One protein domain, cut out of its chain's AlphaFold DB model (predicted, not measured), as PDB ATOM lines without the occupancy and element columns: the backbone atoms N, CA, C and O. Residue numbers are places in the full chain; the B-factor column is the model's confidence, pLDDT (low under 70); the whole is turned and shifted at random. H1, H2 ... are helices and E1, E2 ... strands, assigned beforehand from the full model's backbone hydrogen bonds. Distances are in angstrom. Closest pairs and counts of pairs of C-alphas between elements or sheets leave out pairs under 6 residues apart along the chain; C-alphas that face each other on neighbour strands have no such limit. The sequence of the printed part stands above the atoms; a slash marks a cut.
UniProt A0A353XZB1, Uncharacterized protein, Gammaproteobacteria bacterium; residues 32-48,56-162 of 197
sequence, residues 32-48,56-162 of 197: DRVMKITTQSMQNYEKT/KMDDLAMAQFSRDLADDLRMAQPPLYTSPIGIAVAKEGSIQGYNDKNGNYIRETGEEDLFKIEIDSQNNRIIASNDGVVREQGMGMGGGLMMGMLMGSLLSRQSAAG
ATOM      1  N   ASP A  32     -31.179  -6.603 -41.631       89.44
ATOM      2  CA  ASP A  32     -30.106  -6.172 -42.531       89.44
ATOM      3  C   ASP A  32     -30.038  -7.091 -43.756       89.44
ATOM      4  O   ASP A  32     -29.899  -6.633 -44.894       89.44
ATOM      5  N   ARG A  33     -30.190  -8.399 -43.535       90.94
ATOM      6  CA  ARG A  33     -30.228  -9.377 -44.623       90.94
ATOM      7  C   ARG A  33     -31.539  -9.333 -45.395       90.94
ATOM      8  O   ARG A  33     -31.481  -9.397 -46.620       90.94
ATOM      9  N   VAL A  34     -32.676  -9.145 -44.720       91.88
ATOM     10  CA  VAL A  34     -33.973  -8.901 -45.379       91.88
ATOM     11  C   VAL A  34     -33.860  -7.724 -46.346       91.88
ATOM     12  O   VAL A  34     -34.251  -7.844 -47.504       91.88
ATOM     13  N   MET A  35     -33.263  -6.611 -45.913       90.06
ATOM     14  CA  MET A  35     -33.093  -5.429 -46.759       90.06
ATOM     15  C   MET A  35     -32.180  -5.694 -47.963       90.06
ATOM     16  O   MET A  35     -32.504  -5.326 -49.098       90.06
ATOM     17  N   LYS A  36     -31.050  -6.375 -47.730       90.44
ATOM     18  CA  LYS A  36     -30.111  -6.750 -48.792       90.44
ATOM     19  C   LYS A  36     -30.780  -7.637 -49.842       90.44
ATOM     20  O   LYS A  36     -30.640  -7.369 -51.032       90.44
ATOM     21  N   ILE A  37     -31.501  -8.669 -49.401       92.25
ATOM     22  CA  ILE A  37     -32.207  -9.604 -50.282       92.25
ATOM     23  C   ILE A  37     -33.310  -8.872 -51.033       92.25
ATOM     24  O   ILE A  37     -33.326  -8.940 -52.248       92.25
ATOM     25  N   THR A  38     -34.123  -8.061 -50.353       91.12
ATOM     26  CA  THR A  38     -35.174  -7.261 -51.001       91.12
ATOM     27  C   THR A  38     -34.618  -6.398 -52.129       91.12
ATOM     28  O   THR A  38     -35.151  -6.391 -53.234       91.12
ATOM     29  N   THR A  39     -33.508  -5.700 -51.882       88.19
ATOM     30  CA  THR A  39     -32.866  -4.874 -52.915       88.19
ATOM     31  C   THR A  39     -32.372  -5.724 -54.086       88.19
ATOM     32  O   THR A  39     -32.500  -5.321 -55.241       88.19
ATOM     33  N   GLN A  40     -31.825  -6.908 -53.804       89.62
ATOM     34  CA  GLN A  40     -31.388  -7.845 -54.834       89.62
ATOM     35  C   GLN A  40     -32.573  -8.378 -55.652       89.62
ATOM     36  O   GLN A  40     -32.495  -8.385 -56.879       89.62
ATOM     37  N   SER A  41     -33.675  -8.760 -55.003       90.00
ATOM     38  CA  SER A  41     -34.904  -9.227 -55.649       90.00
ATOM     39  C   SER A  41     -35.495  -8.150 -56.551       90.00
ATOM     40  O   SER A  41     -35.859  -8.441 -57.682       90.00
ATOM     41  N   MET A  42     -35.504  -6.883 -56.120       86.75
ATOM     42  CA  MET A  42     -35.939  -5.754 -56.957       86.75
ATOM     43  C   MET A  42     -35.087  -5.609 -58.229       86.75
ATOM     44  O   MET A  42     -35.617  -5.395 -59.317       86.75
ATOM     45  N   GLN A  43     -33.762  -5.762 -58.119       85.81
ATOM     46  CA  GLN A  43     -32.862  -5.716 -59.279       85.81
ATOM     47  C   GLN A  43     -33.020  -6.933 -60.196       85.81
ATOM     48  O   GLN A  43     -32.861  -6.821 -61.413       85.81
ATOM     49  N   ASN A  44     -33.294  -8.104 -59.623       86.31
ATOM     50  CA  ASN A  44     -33.497  -9.337 -60.373       86.31
ATOM     51  C   ASN A  44     -34.843  -9.332 -61.100       86.31
ATOM     52  O   ASN A  44     -34.882  -9.722 -62.264       86.31
ATOM     53  N   TYR A  45     -35.897  -8.832 -60.450       84.19
ATOM     54  CA  TYR A  45     -37.242  -8.716 -61.009       84.19
ATOM     55  C   TYR A  45     -37.246  -7.906 -62.304       84.19
ATOM     56  O   TYR A  45     -37.896  -8.302 -63.270       84.19
ATOM     57  N   GLU A  46     -36.465  -6.821 -62.353       78.94
ATOM     58  CA  GLU A  46     -36.249  -6.072 -63.590       78.94
ATOM     59  C   GLU A  46     -35.662  -6.985 -64.675       78.94
ATOM     60  O   GLU A  46     -36.243  -7.138 -65.739       78.94
ATOM     61  N   LYS A  47     -34.549  -7.673 -64.399       79.00
ATOM     62  CA  LYS A  47     -33.845  -8.497 -65.399       79.00
ATOM     63  C   LYS A  47     -34.696  -9.632 -65.969       79.00
ATOM     64  O   LYS A  47     -34.556  -9.951 -67.147       79.00
ATOM     65  N   THR A  48     -35.528 -10.265 -65.146       73.81
ATOM     66  CA  THR A  48     -36.289 -11.463 -65.524       73.81
ATOM     67  C   THR A  48     -37.638 -11.152 -66.167       73.81
ATOM     68  O   THR A  48     -38.128 -11.973 -66.937       73.81
ATOM     69  N   LYS A  56     -50.006  -5.864 -68.041       53.72
ATOM     70  CA  LYS A  56     -50.598  -6.658 -66.945       53.72
ATOM     71  C   LYS A  56     -50.833  -5.781 -65.717       53.72
ATOM     72  O   LYS A  56     -49.904  -5.163 -65.211       53.72
ATOM     73  N   MET A  57     -52.092  -5.772 -65.278       60.06
ATOM     74  CA  MET A  57     -52.622  -5.118 -64.079       60.06
ATOM     75  C   MET A  57     -51.616  -5.148 -62.923       60.06
ATOM     76  O   MET A  57     -51.155  -6.232 -62.564       60.06
ATOM     77  N   ASP A  58     -51.324  -3.983 -62.337       73.06
ATOM     78  CA  ASP A  58     -50.411  -3.777 -61.202       73.06
ATOM     79  C   ASP A  58     -50.451  -4.906 -60.156       73.06
ATOM     80  O   ASP A  58     -49.414  -5.334 -59.657       73.06
ATOM     81  N   ASP A  59     -51.638  -5.435 -59.850       77.38
ATOM     82  CA  ASP A  59     -51.837  -6.506 -58.873       77.38
ATOM     83  C   ASP A  59     -51.146  -7.829 -59.238       77.38
ATOM     84  O   ASP A  59     -50.611  -8.502 -58.357       77.38
ATOM     85  N   LEU A  60     -51.114  -8.208 -60.519       82.06
ATOM     86  CA  LEU A  60     -50.429  -9.425 -60.968       82.06
ATOM     87  C   LEU A  60     -48.911  -9.274 -60.859       82.06
ATOM     88  O   LEU A  60     -48.239 -10.194 -60.395       82.06
ATOM     89  N   ALA A  61     -48.385  -8.105 -61.234       82.94
ATOM     90  CA  ALA A  61     -46.973  -7.781 -61.063       82.94
ATOM     91  C   ALA A  61     -46.582  -7.775 -59.574       82.94
ATOM     92  O   ALA A  61     -45.555  -8.339 -59.203       82.94
ATOM     93  N   MET A  62     -47.435  -7.222 -58.699       85.25
ATOM     94  CA  MET A  62     -47.211  -7.242 -57.248       85.25
ATOM     95  C   MET A  62     -47.219  -8.666 -56.699       85.25
ATOM     96  O   MET A  62     -46.370  -9.013 -55.876       85.25
ATOM     97  N   ALA A  63     -48.178  -9.489 -57.128       87.00
ATOM     98  CA  ALA A  63     -48.294 -10.870 -56.683       87.00
ATOM     99  C   ALA A  63     -47.071 -11.694 -57.101       87.00
ATOM    100  O   ALA A  63     -46.548 -12.458 -56.290       87.00
ATOM    101  N   GLN A  64     -46.587 -11.508 -58.332       88.00
ATOM    102  CA  GLN A  64     -45.386 -12.181 -58.812       88.00
ATOM    103  C   GLN A  64     -44.142 -11.719 -58.050       88.00
ATOM    104  O   GLN A  64     -43.445 -12.553 -57.484       88.00
ATOM    105  N   PHE A  65     -43.921 -10.406 -57.926       89.31
ATOM    106  CA  PHE A  65     -42.804  -9.873 -57.144       89.31
ATOM    107  C   PHE A  65     -42.824 -10.357 -55.685       89.31
ATOM    108  O   PHE A  65     -41.782 -10.680 -55.124       89.31
ATOM    109  N   SER A  66     -44.006 -10.442 -55.068       91.44
ATOM    110  CA  SER A  66     -44.147 -10.947 -53.697       91.44
ATOM    111  C   SER A  66     -43.709 -12.405 -53.576       91.44
ATOM    112  O   SER A  66     -43.055 -12.759 -52.599       91.44
ATOM    113  N   ARG A  67     -44.044 -13.243 -54.565       90.94
ATOM    114  CA  ARG A  67     -43.602 -14.643 -54.609       90.94
ATOM    115  C   ARG A  67     -42.095 -14.740 -54.806       90.94
ATOM    116  O   ARG A  67     -41.445 -15.386 -53.993       90.94
ATOM    117  N   ASP A  68     -41.554 -14.024 -55.788       91.62
ATOM    118  CA  ASP A  68     -40.115 -14.010 -56.073       91.62
ATOM    119  C   ASP A  68     -39.312 -13.562 -54.835       91.62
ATOM    120  O   ASP A  68     -38.331 -14.193 -54.448       91.62
ATOM    121  N   LEU A  69     -39.774 -12.512 -54.144       93.75
ATOM    122  CA  LEU A  69     -39.159 -12.042 -52.903       93.75
ATOM    123  C   LEU A  69     -39.280 -13.067 -51.766       93.75
ATOM    124  O   LEU A  69     -38.325 -13.261 -51.014       93.75
ATOM    125  N   ALA A  70     -40.437 -13.715 -51.607       93.75
ATOM    126  CA  ALA A  70     -40.618 -14.753 -50.593       93.75
ATOM    127  C   ALA A  70     -39.665 -15.932 -50.832       93.75
ATOM    128  O   ALA A  70     -39.040 -16.417 -49.887       93.75
ATOM    129  N   ASP A  71     -39.502 -16.346 -52.087       93.88
ATOM    130  CA  ASP A  71     -38.582 -17.409 -52.484       93.88
ATOM    131  C   ASP A  71     -37.129 -17.024 -52.201       93.88
ATOM    132  O   ASP A  71     -36.409 -17.783 -51.548       93.88
ATOM    133  N   ASP A  72     -36.706 -15.818 -52.587       94.12
ATOM    134  CA  ASP A  72     -35.357 -15.314 -52.311       94.12
ATOM    135  C   ASP A  72     -35.044 -15.276 -50.801       94.12
ATOM    136  O   ASP A  72     -33.935 -15.606 -50.369       94.12
ATOM    137  N   LEU A  73     -36.027 -14.912 -49.969       93.38
ATOM    138  CA  LEU A  73     -35.888 -14.902 -48.509       93.38
ATOM    139  C   LEU A  73     -35.823 -16.316 -47.914       93.38
ATOM    140  O   LEU A  73     -35.059 -16.540 -46.973       93.38
ATOM    141  N   ARG A  74     -36.589 -17.273 -48.455       91.81
ATOM    142  CA  ARG A  74     -36.564 -18.689 -48.038       91.81
ATOM    143  C   ARG A  74     -35.260 -19.380 -48.420       91.81
ATOM    144  O   ARG A  74     -34.742 -20.179 -47.645       91.81
ATOM    145  N   MET A  75     -34.722 -19.064 -49.597       91.88
ATOM    146  CA  MET A  75     -33.471 -19.631 -50.109       91.88
ATOM    147  C   MET A  75     -32.219 -19.022 -49.464       91.88
ATOM    148  O   MET A  75     -31.106 -19.507 -49.685       91.88
ATOM    149  N   ALA A  76     -32.371 -17.965 -48.663       91.44
ATOM    150  CA  ALA A  76     -31.261 -17.295 -48.011       91.44
ATOM    151  C   ALA A  76     -30.468 -18.249 -47.102       91.44
ATOM    152  O   ALA A  76     -31.016 -18.888 -46.206       91.44
ATOM    153  N   GLN A  77     -29.144 -18.278 -47.278       88.25
ATOM    154  CA  GLN A  77     -28.234 -19.037 -46.417       88.25
ATOM    155  C   GLN A  77     -27.300 -18.098 -45.638       88.25
ATOM    156  O   GLN A  77     -26.676 -17.222 -46.247       88.25
ATOM    157  N   PRO A  78     -27.208 -18.231 -44.299       88.44
ATOM    158  CA  PRO A  78     -28.032 -19.098 -43.437       88.44
ATOM    159  C   PRO A  78     -29.516 -18.663 -43.413       88.44
ATOM    160  O   PRO A  78     -29.790 -17.521 -43.787       88.44
ATOM    161  N   PRO A  79     -30.470 -19.504 -42.971       87.94
ATOM    162  CA  PRO A  79     -31.882 -19.118 -42.890       87.94
ATOM    163  C   PRO A  79     -32.088 -17.811 -42.108       87.94
ATOM    164  O   PRO A  79     -31.401 -17.558 -41.117       87.94
ATOM    165  N   LEU A  80     -33.006 -16.957 -42.572       88.69
ATOM    166  CA  LEU A  80     -33.332 -15.680 -41.911       88.69
ATOM    167  C   LEU A  80     -34.234 -15.856 -40.691       88.69
ATOM    168  O   LEU A  80     -34.261 -14.993 -39.815       88.69
ATOM    169  N   TYR A  81     -34.991 -16.949 -40.674       89.12
ATOM    170  CA  TYR A  81     -35.948 -17.283 -39.637       89.12
ATOM    171  C   TYR A  81     -36.096 -18.802 -39.525       89.12
ATOM    172  O   TYR A  81     -35.651 -19.544 -40.401       89.12
ATOM    173  N   THR A  82     -36.698 -19.274 -38.432       86.50
ATOM    174  CA  THR A  82     -36.861 -20.712 -38.151       86.50
ATOM    175  C   THR A  82     -37.917 -21.388 -39.021       86.50
ATOM    176  O   THR A  82     -37.924 -22.611 -39.130       86.50
ATOM    177  N   SER A  83     -38.803 -20.607 -39.632       87.62
ATOM    178  CA  SER A  83     -39.915 -21.069 -40.464       87.62
ATOM    179  C   SER A  83     -39.925 -20.323 -41.803       87.62
ATOM    180  O   SER A  83     -39.302 -19.256 -41.896       87.62
ATOM    181  N   PRO A  84     -40.591 -20.860 -42.844       90.38
ATOM    182  CA  PRO A  84     -40.695 -20.183 -44.129       90.38
ATOM    183  C   PRO A  84     -41.294 -18.785 -43.974       90.38
ATOM    184  O   PRO A  84     -42.212 -18.553 -43.191       90.38
ATOM    185  N   ILE A  85     -40.747 -17.835 -44.725       93.06
ATOM    186  CA  ILE A  85     -41.232 -16.457 -44.733       93.06
ATOM    187  C   ILE A  85     -42.174 -16.305 -45.923       93.06
ATOM    188  O   ILE A  85     -41.821 -16.663 -47.049       93.06
ATOM    189  N   GLY A  86     -43.379 -15.808 -45.676       94.12
ATOM    190  CA  GLY A  86     -44.309 -15.354 -46.704       94.12
ATOM    191  C   GLY A  86     -44.225 -13.841 -46.886       94.12
ATOM    192  O   GLY A  86     -43.782 -13.122 -45.989       94.12
ATOM    193  N   ILE A  87     -44.648 -13.355 -48.053       95.50
ATOM    194  CA  ILE A  87     -44.704 -11.925 -48.372       95.50
ATOM    195  C   ILE A  87     -46.115 -11.555 -48.802       95.50
ATOM    196  O   ILE A  87     -46.725 -12.238 -49.622       95.50
ATOM    197  N   ALA A  88     -46.624 -10.455 -48.258       92.50
ATOM    198  CA  ALA A  88     -47.888  -9.859 -48.653       92.50
ATOM    199  C   ALA A  88     -47.716  -8.355 -48.875       92.50
ATOM    200  O   ALA A  88     -47.122  -7.658 -48.052       92.50
ATOM    201  N   VAL A  89     -48.280  -7.833 -49.964       90.62
ATOM    202  CA  VAL A  89     -48.411  -6.385 -50.158       90.62
ATOM    203  C   VAL A  89     -49.687  -5.927 -49.471       90.62
ATOM    204  O   VAL A  89     -50.792  -6.357 -49.805       90.62
ATOM    205  N   ALA A  90     -49.532  -5.049 -48.495       89.00
ATOM    206  CA  ALA A  90     -50.637  -4.486 -47.757       89.00
ATOM    207  C   ALA A  90     -51.363  -3.407 -48.580       89.00
ATOM    208  O   ALA A  90     -50.823  -2.842 -49.537       89.00
ATOM    209  N   LYS A  91     -52.612  -3.101 -48.211       86.12
ATOM    210  CA  LYS A  91     -53.450  -2.135 -48.949       86.12
ATOM    211  C   LYS A  91     -52.835  -0.740 -48.985       86.12
ATOM    212  O   LYS A  91     -52.990  -0.031 -49.970       86.12
ATOM    213  N   GLU A  92     -52.107  -0.377 -47.938       86.81
ATOM    214  CA  GLU A  92     -51.379   0.879 -47.826       86.81
ATOM    215  C   GLU A  92     -50.051   0.898 -48.592       86.81
ATOM    216  O   GLU A  92     -49.300   1.849 -48.447       86.81
ATOM    217  N   GLY A  93     -49.723  -0.131 -49.384       85.88
ATOM    218  CA  GLY A  93     -48.511  -0.156 -50.214       85.88
ATOM    219  C   GLY A  93     -47.229  -0.509 -49.458       85.88
ATOM    220  O   GLY A  93     -46.137  -0.309 -49.980       85.88
ATOM    221  N   SER A  94     -47.345  -1.032 -48.234       90.75
ATOM    222  CA  SER A  94     -46.214  -1.637 -47.531       90.75
ATOM    223  C   SER A  94     -46.066  -3.113 -47.896       90.75
ATOM    224  O   SER A  94     -47.046  -3.782 -48.214       90.75
ATOM    225  N   ILE A  95     -44.843  -3.630 -47.838       93.00
ATOM    226  CA  ILE A  95     -44.567  -5.058 -48.009       93.00
ATOM    227  C   ILE A  95     -44.409  -5.657 -46.612       93.00
ATOM    228  O   ILE A  95     -43.583  -5.199 -45.825       93.00
ATOM    229  N   GLN A  96     -45.201  -6.669 -46.289       94.00
ATOM    230  CA  GLN A  96     -45.219  -7.321 -44.983       94.00
ATOM    231  C   GLN A  96     -44.699  -8.748 -45.119       94.00
ATOM    232  O   GLN A  96     -45.220  -9.533 -45.911       94.00
ATOM    233  N   GLY A  97     -43.656  -9.061 -44.355       94.06
ATOM    234  CA  GLY A  97     -43.160 -10.417 -44.184       94.06
ATOM    235  C   GLY A  97     -43.847 -11.076 -43.000       94.06
ATOM    236  O   GLY A  97     -43.883 -10.484 -41.922       94.06
ATOM    237  N   TYR A  98     -44.357 -12.287 -43.186       93.69
ATOM    238  CA  TYR A  98     -45.036 -13.059 -42.146       93.69
ATOM    239  C   TYR A  98     -44.460 -14.473 -42.042       93.69
ATOM    240  O   TYR A  98     -43.792 -14.961 -42.956       93.69
ATOM    241  N   ASN A  99     -44.685 -15.113 -40.897       93.00
ATOM    242  CA  ASN A  99     -44.309 -16.502 -40.660       93.00
ATOM    243  C   ASN A  99     -45.307 -17.432 -41.357       93.00
ATOM    244  O   ASN A  99     -46.364 -17.715 -40.793       93.00
ATOM    245  N   ASP A 100     -44.953 -17.876 -42.562       92.38
ATOM    246  CA  ASP A 100     -45.741 -18.798 -43.378       92.38
ATOM    247  C   ASP A 100     -45.465 -20.235 -42.926       92.38
ATOM    248  O   ASP A 100     -44.558 -20.921 -43.413       92.38
ATOM    249  N   LYS A 101     -46.220 -20.682 -41.922       89.06
ATOM    250  CA  LYS A 101     -45.949 -21.958 -41.240       89.06
ATOM    251  C   LYS A 101     -46.214 -23.161 -42.138       89.06
ATOM    252  O   LYS A 101     -45.610 -24.213 -41.926       89.06
ATOM    253  N   ASN A 102     -47.135 -23.024 -43.089       89.06
ATOM    254  CA  ASN A 102     -47.554 -24.102 -43.981       89.06
ATOM    255  C   ASN A 102     -46.908 -23.999 -45.382       89.06
ATOM    256  O   ASN A 102     -46.982 -24.955 -46.154       89.06
ATOM    257  N   GLY A 103     -46.224 -22.890 -45.681       87.00
ATOM    258  CA  GLY A 103     -45.474 -22.653 -46.909       87.00
ATOM    259  C   GLY A 103     -46.337 -22.313 -48.125       87.00
ATOM    260  O   GLY A 103     -45.831 -22.414 -49.246       87.00
ATOM    261  N   ASN A 104     -47.611 -21.952 -47.946       89.06
ATOM    262  CA  ASN A 104     -48.577 -21.797 -49.038       89.06
ATOM    263  C   ASN A 104     -48.606 -20.397 -49.686       89.06
ATOM    264  O   ASN A 104     -49.340 -20.202 -50.658       89.06
ATOM    265  N   TYR A 105     -47.793 -19.450 -49.203       88.31
ATOM    266  CA  TYR A 105     -47.716 -18.054 -49.661       88.31
ATOM    267  C   TYR A 105     -49.004 -17.240 -49.467       88.31
ATOM    268  O   TYR A 105     -49.159 -16.168 -50.064       88.31
ATOM    269  N   ILE A 106     -49.930 -17.716 -48.640       89.12
ATOM    270  CA  ILE A 106     -51.178 -17.039 -48.310       89.12
ATOM    271  C   ILE A 106     -51.135 -16.686 -46.833       89.12
ATOM    272  O   ILE A 106     -51.001 -17.551 -45.980       89.12
ATOM    273  N   ARG A 107     -51.315 -15.400 -46.529       88.50
ATOM    274  CA  ARG A 107     -51.371 -14.954 -45.141       88.50
ATOM    275  C   ARG A 107     -52.637 -15.474 -44.467       88.50
ATOM    276  O   ARG A 107     -53.746 -15.092 -44.851       88.50
ATOM    277  N   GLU A 108     -52.460 -16.268 -43.421       87.88
ATOM    278  CA  GLU A 108     -53.542 -16.863 -42.642       87.88
ATOM    279  C   GLU A 108     -53.704 -16.220 -41.258       87.88
ATOM    280  O   GLU A 108     -52.859 -15.481 -40.743       87.88
ATOM    281  N   THR A 109     -54.852 -16.481 -40.627       85.62
ATOM    282  CA  THR A 109     -55.117 -15.991 -39.270       85.62
ATOM    283  C   THR A 109     -54.235 -16.741 -38.271       85.62
ATOM    284  O   THR A 109     -54.289 -17.964 -38.196       85.62
ATOM    285  N   GLY A 110     -53.455 -16.012 -37.469       82.69
ATOM    286  CA  GLY A 110     -52.537 -16.596 -36.478       82.69
ATOM    287  C   GLY A 110     -51.082 -16.718 -36.946       82.69
ATOM    288  O   GLY A 110     -50.234 -17.218 -36.197       82.69
ATOM    289  N   GLU A 111     -50.777 -16.241 -38.153       89.38
ATOM    290  CA  GLU A 111     -49.408 -16.027 -38.618       89.38
ATOM    291  C   GLU A 111     -48.886 -14.673 -38.135       89.38
ATOM    292  O   GLU A 111     -49.575 -13.651 -38.214       89.38
ATOM    293  N   GLU A 112     -47.678 -14.681 -37.573       89.50
ATOM    294  CA  GLU A 112     -47.079 -13.488 -36.978       89.50
ATOM    295  C   GLU A 112     -46.396 -12.627 -38.044       89.50
ATOM    296  O   GLU A 112     -45.789 -13.146 -38.986       89.50
ATOM    297  N   ASP A 113     -46.452 -11.309 -37.861       91.19
ATOM    298  CA  ASP A 113     -45.693 -10.372 -38.681       91.19
ATOM    299  C   ASP A 113     -44.221 -10.387 -38.259       91.19
ATOM    300  O   ASP A 113     -43.867 -10.090 -37.118       91.19
ATOM    301  N   LEU A 114     -43.350 -10.711 -39.208       92.12
ATOM    302  CA  LEU A 114     -41.907 -10.784 -39.004       92.12
ATOM    303  C   LEU A 114     -41.227  -9.461 -39.315       92.12
ATOM    304  O   LEU A 114     -40.279  -9.083 -38.637       92.12
ATOM    305  N   PHE A 115     -41.676  -8.740 -40.338       93.75
ATOM    306  CA  PHE A 115     -41.136  -7.426 -40.670       93.75
ATOM    307  C   PHE A 115     -42.071  -6.658 -41.597       93.75
ATOM    308  O   PHE A 115     -42.896  -7.226 -42.307       93.75
ATOM    309  N   LYS A 116     -41.879  -5.343 -41.637       94.00
ATOM    310  CA  LYS A 116     -42.553  -4.435 -42.559       94.00
ATOM    311  C   LYS A 116     -41.523  -3.634 -43.336       94.00
ATOM    312  O   LYS A 116     -40.653  -3.015 -42.725       94.00
ATOM    313  N   ILE A 117     -41.650  -3.622 -44.655       93.00
ATOM    314  CA  ILE A 117     -40.855  -2.818 -45.576       93.00
ATOM    315  C   ILE A 117     -41.733  -1.698 -46.133       93.00
ATOM    316  O   ILE A 117     -42.830  -1.925 -46.642       93.00
ATOM    317  N   GLU A 118     -41.241  -0.475 -46.020       92.25
ATOM    318  CA  GLU A 118     -41.895   0.743 -46.472       92.25
ATOM    319  C   GLU A 118     -40.956   1.538 -47.370       92.25
ATOM    320  O   GLU A 118     -39.729   1.494 -47.237       92.25
ATOM    321  N   ILE A 119     -41.559   2.281 -48.285       89.94
ATOM    322  CA  ILE A 119     -40.855   3.052 -49.296       89.94
ATOM    323  C   ILE A 119     -40.958   4.520 -48.904       89.94
ATOM    324  O   ILE A 119     -42.051   5.051 -48.713       89.94
ATOM    325  N   ASP A 120     -39.808   5.168 -48.743       89.00
ATOM    326  CA  ASP A 120     -39.695   6.594 -48.464       89.00
ATOM    327  C   ASP A 120     -39.152   7.286 -49.716       89.00
ATOM    328  O   ASP A 120     -37.939   7.418 -49.909       89.00
ATOM    329  N   SER A 121     -40.077   7.692 -50.591       83.94
ATOM    330  CA  SER A 121     -39.762   8.383 -51.844       83.94
ATOM    331  C   SER A 121     -39.125   9.749 -51.623       83.94
ATOM    332  O   SER A 121     -38.310  10.173 -52.432       83.94
ATOM    333  N   GLN A 122     -39.445  10.439 -50.524       85.88
ATOM    334  CA  GLN A 122     -38.879  11.759 -50.259       85.88
ATOM    335  C   GLN A 122     -37.380  11.680 -49.966       85.88
ATOM    336  O   GLN A 122     -36.616  12.528 -50.421       85.88
ATOM    337  N   ASN A 123     -36.961  10.671 -49.202       86.06
ATOM    338  CA  ASN A 123     -35.559  10.482 -48.836       86.06
ATOM    339  C   ASN A 123     -34.852   9.421 -49.700       86.06
ATOM    340  O   ASN A 123     -33.737   9.023 -49.367       86.06
ATOM    341  N   ASN A 124     -35.488   8.954 -50.786       86.12
ATOM    342  CA  ASN A 124     -34.986   7.909 -51.685       86.12
ATOM    343  C   ASN A 124     -34.416   6.699 -50.928       86.12
ATOM    344  O   ASN A 124     -33.288   6.264 -51.172       86.12
ATOM    345  N   ARG A 125     -35.179   6.164 -49.971       89.38
ATOM    346  CA  ARG A 125     -34.749   5.030 -49.142       89.38
ATOM    347  C   ARG A 125     -35.863   4.014 -48.932       89.38
ATOM    348  O   ARG A 125     -37.045   4.342 -48.937       89.38
ATOM    349  N   ILE A 126     -35.456   2.771 -48.726       89.56
ATOM    350  CA  ILE A 126     -36.313   1.673 -48.293       89.56
ATOM    351  C   ILE A 126     -36.088   1.493 -46.792       89.56
ATOM    352  O   ILE A 126     -34.952   1.548 -46.314       89.56
ATOM    353  N   ILE A 127     -37.169   1.297 -46.044       91.38
ATOM    354  CA  ILE A 127     -37.164   1.189 -44.586       91.38
ATOM    355  C   ILE A 127     -37.737  -0.170 -44.206       91.38
ATOM    356  O   ILE A 127     -38.885  -0.451 -44.516       91.38
ATOM    357  N   ALA A 128     -36.963  -0.997 -43.508       92.25
ATOM    358  CA  ALA A 128     -37.432  -2.243 -42.915       92.25
ATOM    359  C   ALA A 128     -37.561  -2.054 -41.407       92.25
ATOM    360  O   ALA A 128     -36.679  -1.482 -40.762       92.25
ATOM    361  N   SER A 129     -38.653  -2.539 -40.833       91.00
ATOM    362  CA  SER A 129     -38.922  -2.420 -39.407       91.00
ATOM    363  C   SER A 129     -39.522  -3.694 -38.825       91.00
ATOM    364  O   SER A 129     -40.336  -4.352 -39.466       91.00
ATOM    365  N   ASN A 130     -39.111  -4.024 -37.605       90.56
ATOM    366  CA  ASN A 130     -39.703  -5.059 -36.760       90.56
ATOM    367  C   ASN A 130     -39.514  -4.646 -35.292       90.56
ATOM    368  O   ASN A 130     -38.406  -4.272 -34.915       90.56
ATOM    369  N   ASP A 131     -40.579  -4.677 -34.485       81.50
ATOM    370  CA  ASP A 131     -40.543  -4.510 -33.021       81.50
ATOM    371  C   ASP A 131     -39.614  -3.399 -32.482       81.50
ATOM    372  O   ASP A 131     -38.877  -3.581 -31.512       81.50
ATOM    373  N   GLY A 132     -39.632  -2.225 -33.120       78.06
ATOM    374  CA  GLY A 132     -38.832  -1.058 -32.719       78.06
ATOM    375  C   GLY A 132     -37.399  -1.021 -33.268       78.06
ATOM    376  O   GLY A 132     -36.716  -0.005 -33.122       78.06
ATOM    377  N   VAL A 133     -36.949  -2.075 -33.950       85.44
ATOM    378  CA  VAL A 133     -35.732  -2.053 -34.765       85.44
ATOM    379  C   VAL A 133     -36.078  -1.537 -36.153       85.44
ATOM    380  O   VAL A 133     -37.001  -2.024 -36.804       85.44
ATOM    381  N   VAL A 134     -35.314  -0.554 -36.619       89.25
ATOM    382  CA  VAL A 134     -35.432   0.022 -37.958       89.25
ATOM    383  C   VAL A 134     -34.098  -0.120 -38.681       89.25
ATOM    384  O   VAL A 134     -33.024   0.147 -38.127       89.25
ATOM    385  N   ARG A 135     -34.166  -0.537 -39.939       89.69
ATOM    386  CA  ARG A 135     -33.065  -0.533 -40.897       89.69
ATOM    387  C   ARG A 135     -33.477   0.283 -42.103       89.69
ATOM    388  O   ARG A 135     -34.622   0.221 -42.535       89.69
ATOM    389  N   GLU A 136     -32.539   1.048 -42.634       89.25
ATOM    390  CA  GLU A 136     -32.750   1.826 -43.844       89.25
ATOM    391  C   GLU A 136     -31.657   1.504 -44.850       89.25
ATOM    392  O   GLU A 136     -30.515   1.219 -44.477       89.25
ATOM    393  N   GLN A 137     -32.012   1.556 -46.123       86.62
ATOM    394  CA  GLN A 137     -31.063   1.443 -47.214       86.62
ATOM    395  C   GLN A 137     -31.455   2.421 -48.313       86.62
ATOM    396  O   GLN A 137     -32.637   2.598 -48.604       86.62
ATOM    397  N   GLY A 138     -30.456   3.059 -48.924       83.75
ATOM    398  CA  GLY A 138     -30.678   3.903 -50.089       83.75
ATOM    399  C   GLY A 138     -31.339   3.105 -51.208       83.75
ATOM    400  O   GLY A 138     -30.901   2.003 -51.553       83.75
ATOM    401  N   MET A 139     -32.391   3.677 -51.775       74.56
ATOM    402  CA  MET A 139     -33.063   3.176 -52.959       74.56
ATOM    403  C   MET A 139     -32.182   3.573 -54.144       74.56
ATOM    404  O   MET A 139     -32.344   4.634 -54.740       74.56
ATOM    405  N   GLY A 140     -31.131   2.786 -54.390       63.94
ATOM    406  CA  GLY A 140     -30.240   3.019 -55.522       63.94
ATOM    407  C   GLY A 140     -31.064   3.093 -56.808       63.94
ATOM    408  O   GLY A 140     -31.990   2.301 -56.974       63.94
ATOM    409  N   MET A 141     -30.739   4.032 -57.702       52.72
ATOM    410  CA  MET A 141     -31.450   4.312 -58.966       52.72
ATOM    411  C   MET A 141     -31.362   3.170 -60.011       52.72
ATOM    412  O   MET A 141     -31.212   3.421 -61.200       52.72
ATOM    413  N   GLY A 142     -31.377   1.907 -59.585       55.38
ATOM    414  CA  GLY A 142     -31.152   0.727 -60.423       55.38
ATOM    415  C   GLY A 142     -32.411  -0.070 -60.766       55.38
ATOM    416  O   GLY A 142     -32.283  -1.159 -61.316       55.38
ATOM    417  N   GLY A 143     -33.603   0.419 -60.418       64.00
ATOM    418  CA  GLY A 143     -34.856  -0.176 -60.883       64.00
ATOM    419  C   GLY A 143     -35.163   0.337 -62.285       64.00
ATOM    420  O   GLY A 143     -35.225   1.548 -62.476       64.00
ATOM    421  N   GLY A 144     -35.307  -0.554 -63.263       72.88
ATOM    422  CA  GLY A 144     -35.714  -0.163 -64.610       72.88
ATOM    423  C   GLY A 144     -37.221   0.102 -64.699       72.88
ATOM    424  O   GLY A 144     -37.863   0.461 -63.709       72.88
ATOM    425  N   LEU A 145     -37.794  -0.022 -65.897       81.06
ATOM    426  CA  LEU A 145     -39.178   0.382 -66.163       81.06
ATOM    427  C   LEU A 145     -40.184  -0.437 -65.342       81.06
ATOM    428  O   LEU A 145     -41.125   0.131 -64.786       81.06
ATOM    429  N   MET A 146     -39.984  -1.754 -65.238       81.00
ATOM    430  CA  MET A 146     -40.919  -2.647 -64.543       81.00
ATOM    431  C   MET A 146     -40.902  -2.403 -63.042       81.00
ATOM    432  O   MET A 146     -41.952  -2.234 -62.417       81.00
ATOM    433  N   MET A 147     -39.705  -2.316 -62.470       83.75
ATOM    434  CA  MET A 147     -39.544  -1.970 -61.066       83.75
ATOM    435  C   MET A 147     -40.050  -0.549 -60.780       83.75
ATOM    436  O   MET A 147     -40.628  -0.308 -59.723       83.75
ATOM    437  N   GLY A 148     -39.896   0.383 -61.725       84.06
ATOM    438  CA  GLY A 148     -40.443   1.736 -61.643       84.06
ATOM    439  C   GLY A 148     -41.971   1.759 -61.575       84.06
ATOM    440  O   GLY A 148     -42.529   2.467 -60.737       84.06
ATOM    441  N   MET A 149     -42.655   0.947 -62.386       84.69
ATOM    442  CA  MET A 149     -44.114   0.798 -62.314       84.69
ATOM    443  C   MET A 149     -44.555   0.154 -60.997       84.69
ATOM    444  O   MET A 149     -45.471   0.659 -60.349       84.69
ATOM    445  N   LEU A 150     -43.859  -0.898 -60.550       86.38
ATOM    446  CA  LEU A 150     -44.124  -1.547 -59.264       86.38
ATOM    447  C   LEU A 150     -44.006  -0.559 -58.100       86.38
ATOM    448  O   LEU A 150     -44.915  -0.412 -57.285       86.38
ATOM    449  N   MET A 151     -42.894   0.169 -58.074       87.19
ATOM    450  CA  MET A 151     -42.618   1.223 -57.110       87.19
ATOM    451  C   MET A 151     -43.689   2.317 -57.160       87.19
ATOM    452  O   MET A 151     -44.198   2.734 -56.121       87.19
ATOM    453  N   GLY A 152     -44.081   2.742 -58.363       87.75
ATOM    454  CA  GLY A 152     -45.153   3.708 -58.579       87.75
ATOM    455  C   GLY A 152     -46.489   3.247 -57.998       87.75
ATOM    456  O   GLY A 152     -47.159   4.028 -57.323       87.75
ATOM    457  N   SER A 153     -46.849   1.974 -58.178       87.94
ATOM    458  CA  SER A 153     -48.077   1.399 -57.616       87.94
ATOM    459  C   SER A 153     -48.050   1.380 -56.083       87.94
ATOM    460  O   SER A 153     -49.016   1.793 -55.436       87.94
ATOM    461  N   LEU A 154     -46.924   0.989 -55.475       88.62
ATOM    462  CA  LEU A 154     -46.756   1.002 -54.016       88.62
ATOM    463  C   LEU A 154     -46.829   2.425 -53.447       88.62
ATOM    464  O   LEU A 154     -47.558   2.666 -52.484       88.62
ATOM    465  N   LEU A 155     -46.163   3.388 -54.085       89.25
ATOM    466  CA  LEU A 155     -46.212   4.800 -53.697       89.25
ATOM    467  C   LEU A 155     -47.611   5.407 -53.860       89.25
ATOM    468  O   LEU A 155     -48.044   6.198 -53.018       89.25
ATOM    469  N   SER A 156     -48.333   5.025 -54.916       89.56
ATOM    470  CA  SER A 156     -49.724   5.429 -55.140       89.56
ATOM    471  C   SER A 156     -50.626   4.932 -54.006       89.56
ATOM    472  O   SER A 156     -51.384   5.712 -53.428       89.56
ATOM    473  N   ARG A 157     -50.467   3.668 -53.589       90.31
ATOM    474  CA  ARG A 157     -51.189   3.084 -52.444       90.31
ATOM    475  C   ARG A 157     -50.837   3.753 -51.119       90.31
ATOM    476  O   ARG A 157     -51.741   4.076 -50.351       90.31
ATOM    477  N   GLN A 158     -49.553   4.007 -50.864       90.19
ATOM    478  CA  GLN A 158     -49.111   4.734 -49.670       90.19
ATOM    479  C   GLN A 158     -49.736   6.134 -49.626       90.19
ATOM    480  O   GLN A 158     -50.285   6.538 -48.600       90.19
ATOM    481  N   SER A 159     -49.740   6.839 -50.760       88.94
ATOM    482  CA  SER A 159     -50.359   8.162 -50.886       88.94
ATOM    483  C   SER A 159     -51.873   8.109 -50.656       88.94
ATOM    484  O   SER A 159     -52.407   8.923 -49.902       88.94
ATOM    485  N   ALA A 160     -52.565   7.126 -51.241       88.75
ATOM    486  CA  ALA A 160     -54.002   6.911 -51.060       88.75
ATOM    487  C   ALA A 160     -54.371   6.549 -49.610       88.75
ATOM    488  O   ALA A 160     -55.426   6.948 -49.122       88.75
ATOM    489  N   ALA A 161     -53.481   5.857 -48.895       89.06
ATOM    490  CA  ALA A 161     -53.606   5.581 -47.465       89.06
ATOM    491  C   ALA A 161     -53.244   6.784 -46.569       89.06
ATOM    492  O   ALA A 161     -53.241   6.665 -45.344       89.06
ATOM    493  N   GLY A 162     -52.935   7.946 -47.155       85.75
ATOM    494  CA  GLY A 162     -52.627   9.176 -46.428       85.75
ATOM    495  C   GLY A 162     -51.188   9.266 -45.911       85.75
ATOM    496  O   GLY A 162     -50.892  10.147 -45.102       85.75
TER     497      GLY A 162
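AT A GLANCE: This is residues 32 to 48 and 56 to 162 of the 197 residues of an uncharacterized protein of Gammaproteobacteria bacterium (UniProt A0A353XZB1). A strongly twisted, curled sheet of five strands has two crossed helices, H1 and H2, over one of its faces, H2 over the edge strand E1 and the first part of H1 towards E4 and E5. A third helix, H3, crosses close to one end of each of these two and only grazes the sheet. The printed part has 124 residues with three named helices and five named strands, in the order H1 H2 E1 E2 E3 E4 E5 H3; the sheet's order is E1 E2 E3 E4 E5, antiparallel throughout, and the class is mixed, helices and strands. The whole is compact and rounded, with a radius of gyration of the C-alphas of 13.6 A and spans of 34 by 32 by 31 A.

IN THESE COORDINATES: The sheet holds E1, residues 85 to 89, 13.5 A long; E2, residues 95 to 99; E3, residues 113 to 120, the longest strand at 20.5 A; E4, residues 125 to 130, 16.7 A; and E5, residues 133 to 138, 17.2 A. E1 begins at C-alpha 85, (-41.232, -16.457, -44.733). H1, residues 32 to 48, is 24.4 A long and begins at C-alpha 32, (-30.106, -6.172, -42.531). H2, residues 58 to 74, is 24.2 A long. H3, residues 145 to 160, is 22.1 A long and ends at C-alpha 160, (-54.002, 6.911, -51.060).

HOW THE PARTS SIT: The strands form a meander, each the antiparallel neighbour of the one before, and each such pair is a hairpin. N 88 and O 96 of E1 and E2 are 2.9 A apart, within hydrogen-bond range, as are N 95 and O 117 of E2 and E3 at 2.9 A, N 118 and O 127 of E3 and E4 at 2.8 A, and N 128 and O 135 of E4 and E5 at 2.8 A. E1 and E5 are the edge strands and are apart. H1 and H2 are on the same face of the sheet, giving two layers, helices on one face of a sheet. H2 lies over E1 at a height over the sheet of 5.5 A and runs along the strands, at 19 degrees to E1 on the local plane; their closest C-alphas are those of Ala 70 and Gly 86, 5.4 A. H1, at a height of 7.4 A, lies only just over E4, with 3 of its C-alphas falling on that strand, and runs slantwise to the strands, at 48 degrees on the local plane; the closest C-alphas of H1 and E4 are those of Met 35 and Ala 128, 6.6 A. H1 and H2 touch at a steep tilt of 51 degrees, opposite ways, closest at the C-alphas of Ser 41 and Leu 69, 5.8 A. H3 touches H1 with residues 145 to 147 alone, closest at the C-alphas of Glu 46 and Met 147, 5.8 A. It touches H2 with residues 149 to 153 alone, about perpendicular at 76 degrees, closest at the C-alphas of Asp 58 and Ser 153, 6.7 A. The helix packing is mostly crossed, with no touching pair at a shallow tilt. Every O i to N i+4 pair is within hydrogen-bond range in H2 and H3, and 12 of 13 are in H1.

THE WHOLE: The two C-alphas farthest apart, those of Pro 78 and Gly 162, are 37.6 A apart. Residues 49 to 55 are not printed, and C-alphas 48 and 56 are 15.2 A apart across this cut. The link from E2 to E3, residues 100 to 112, is long. The mean pLDDT of the printed part is 86.7; residues 56 to 57 and 140 to 143 are under 70.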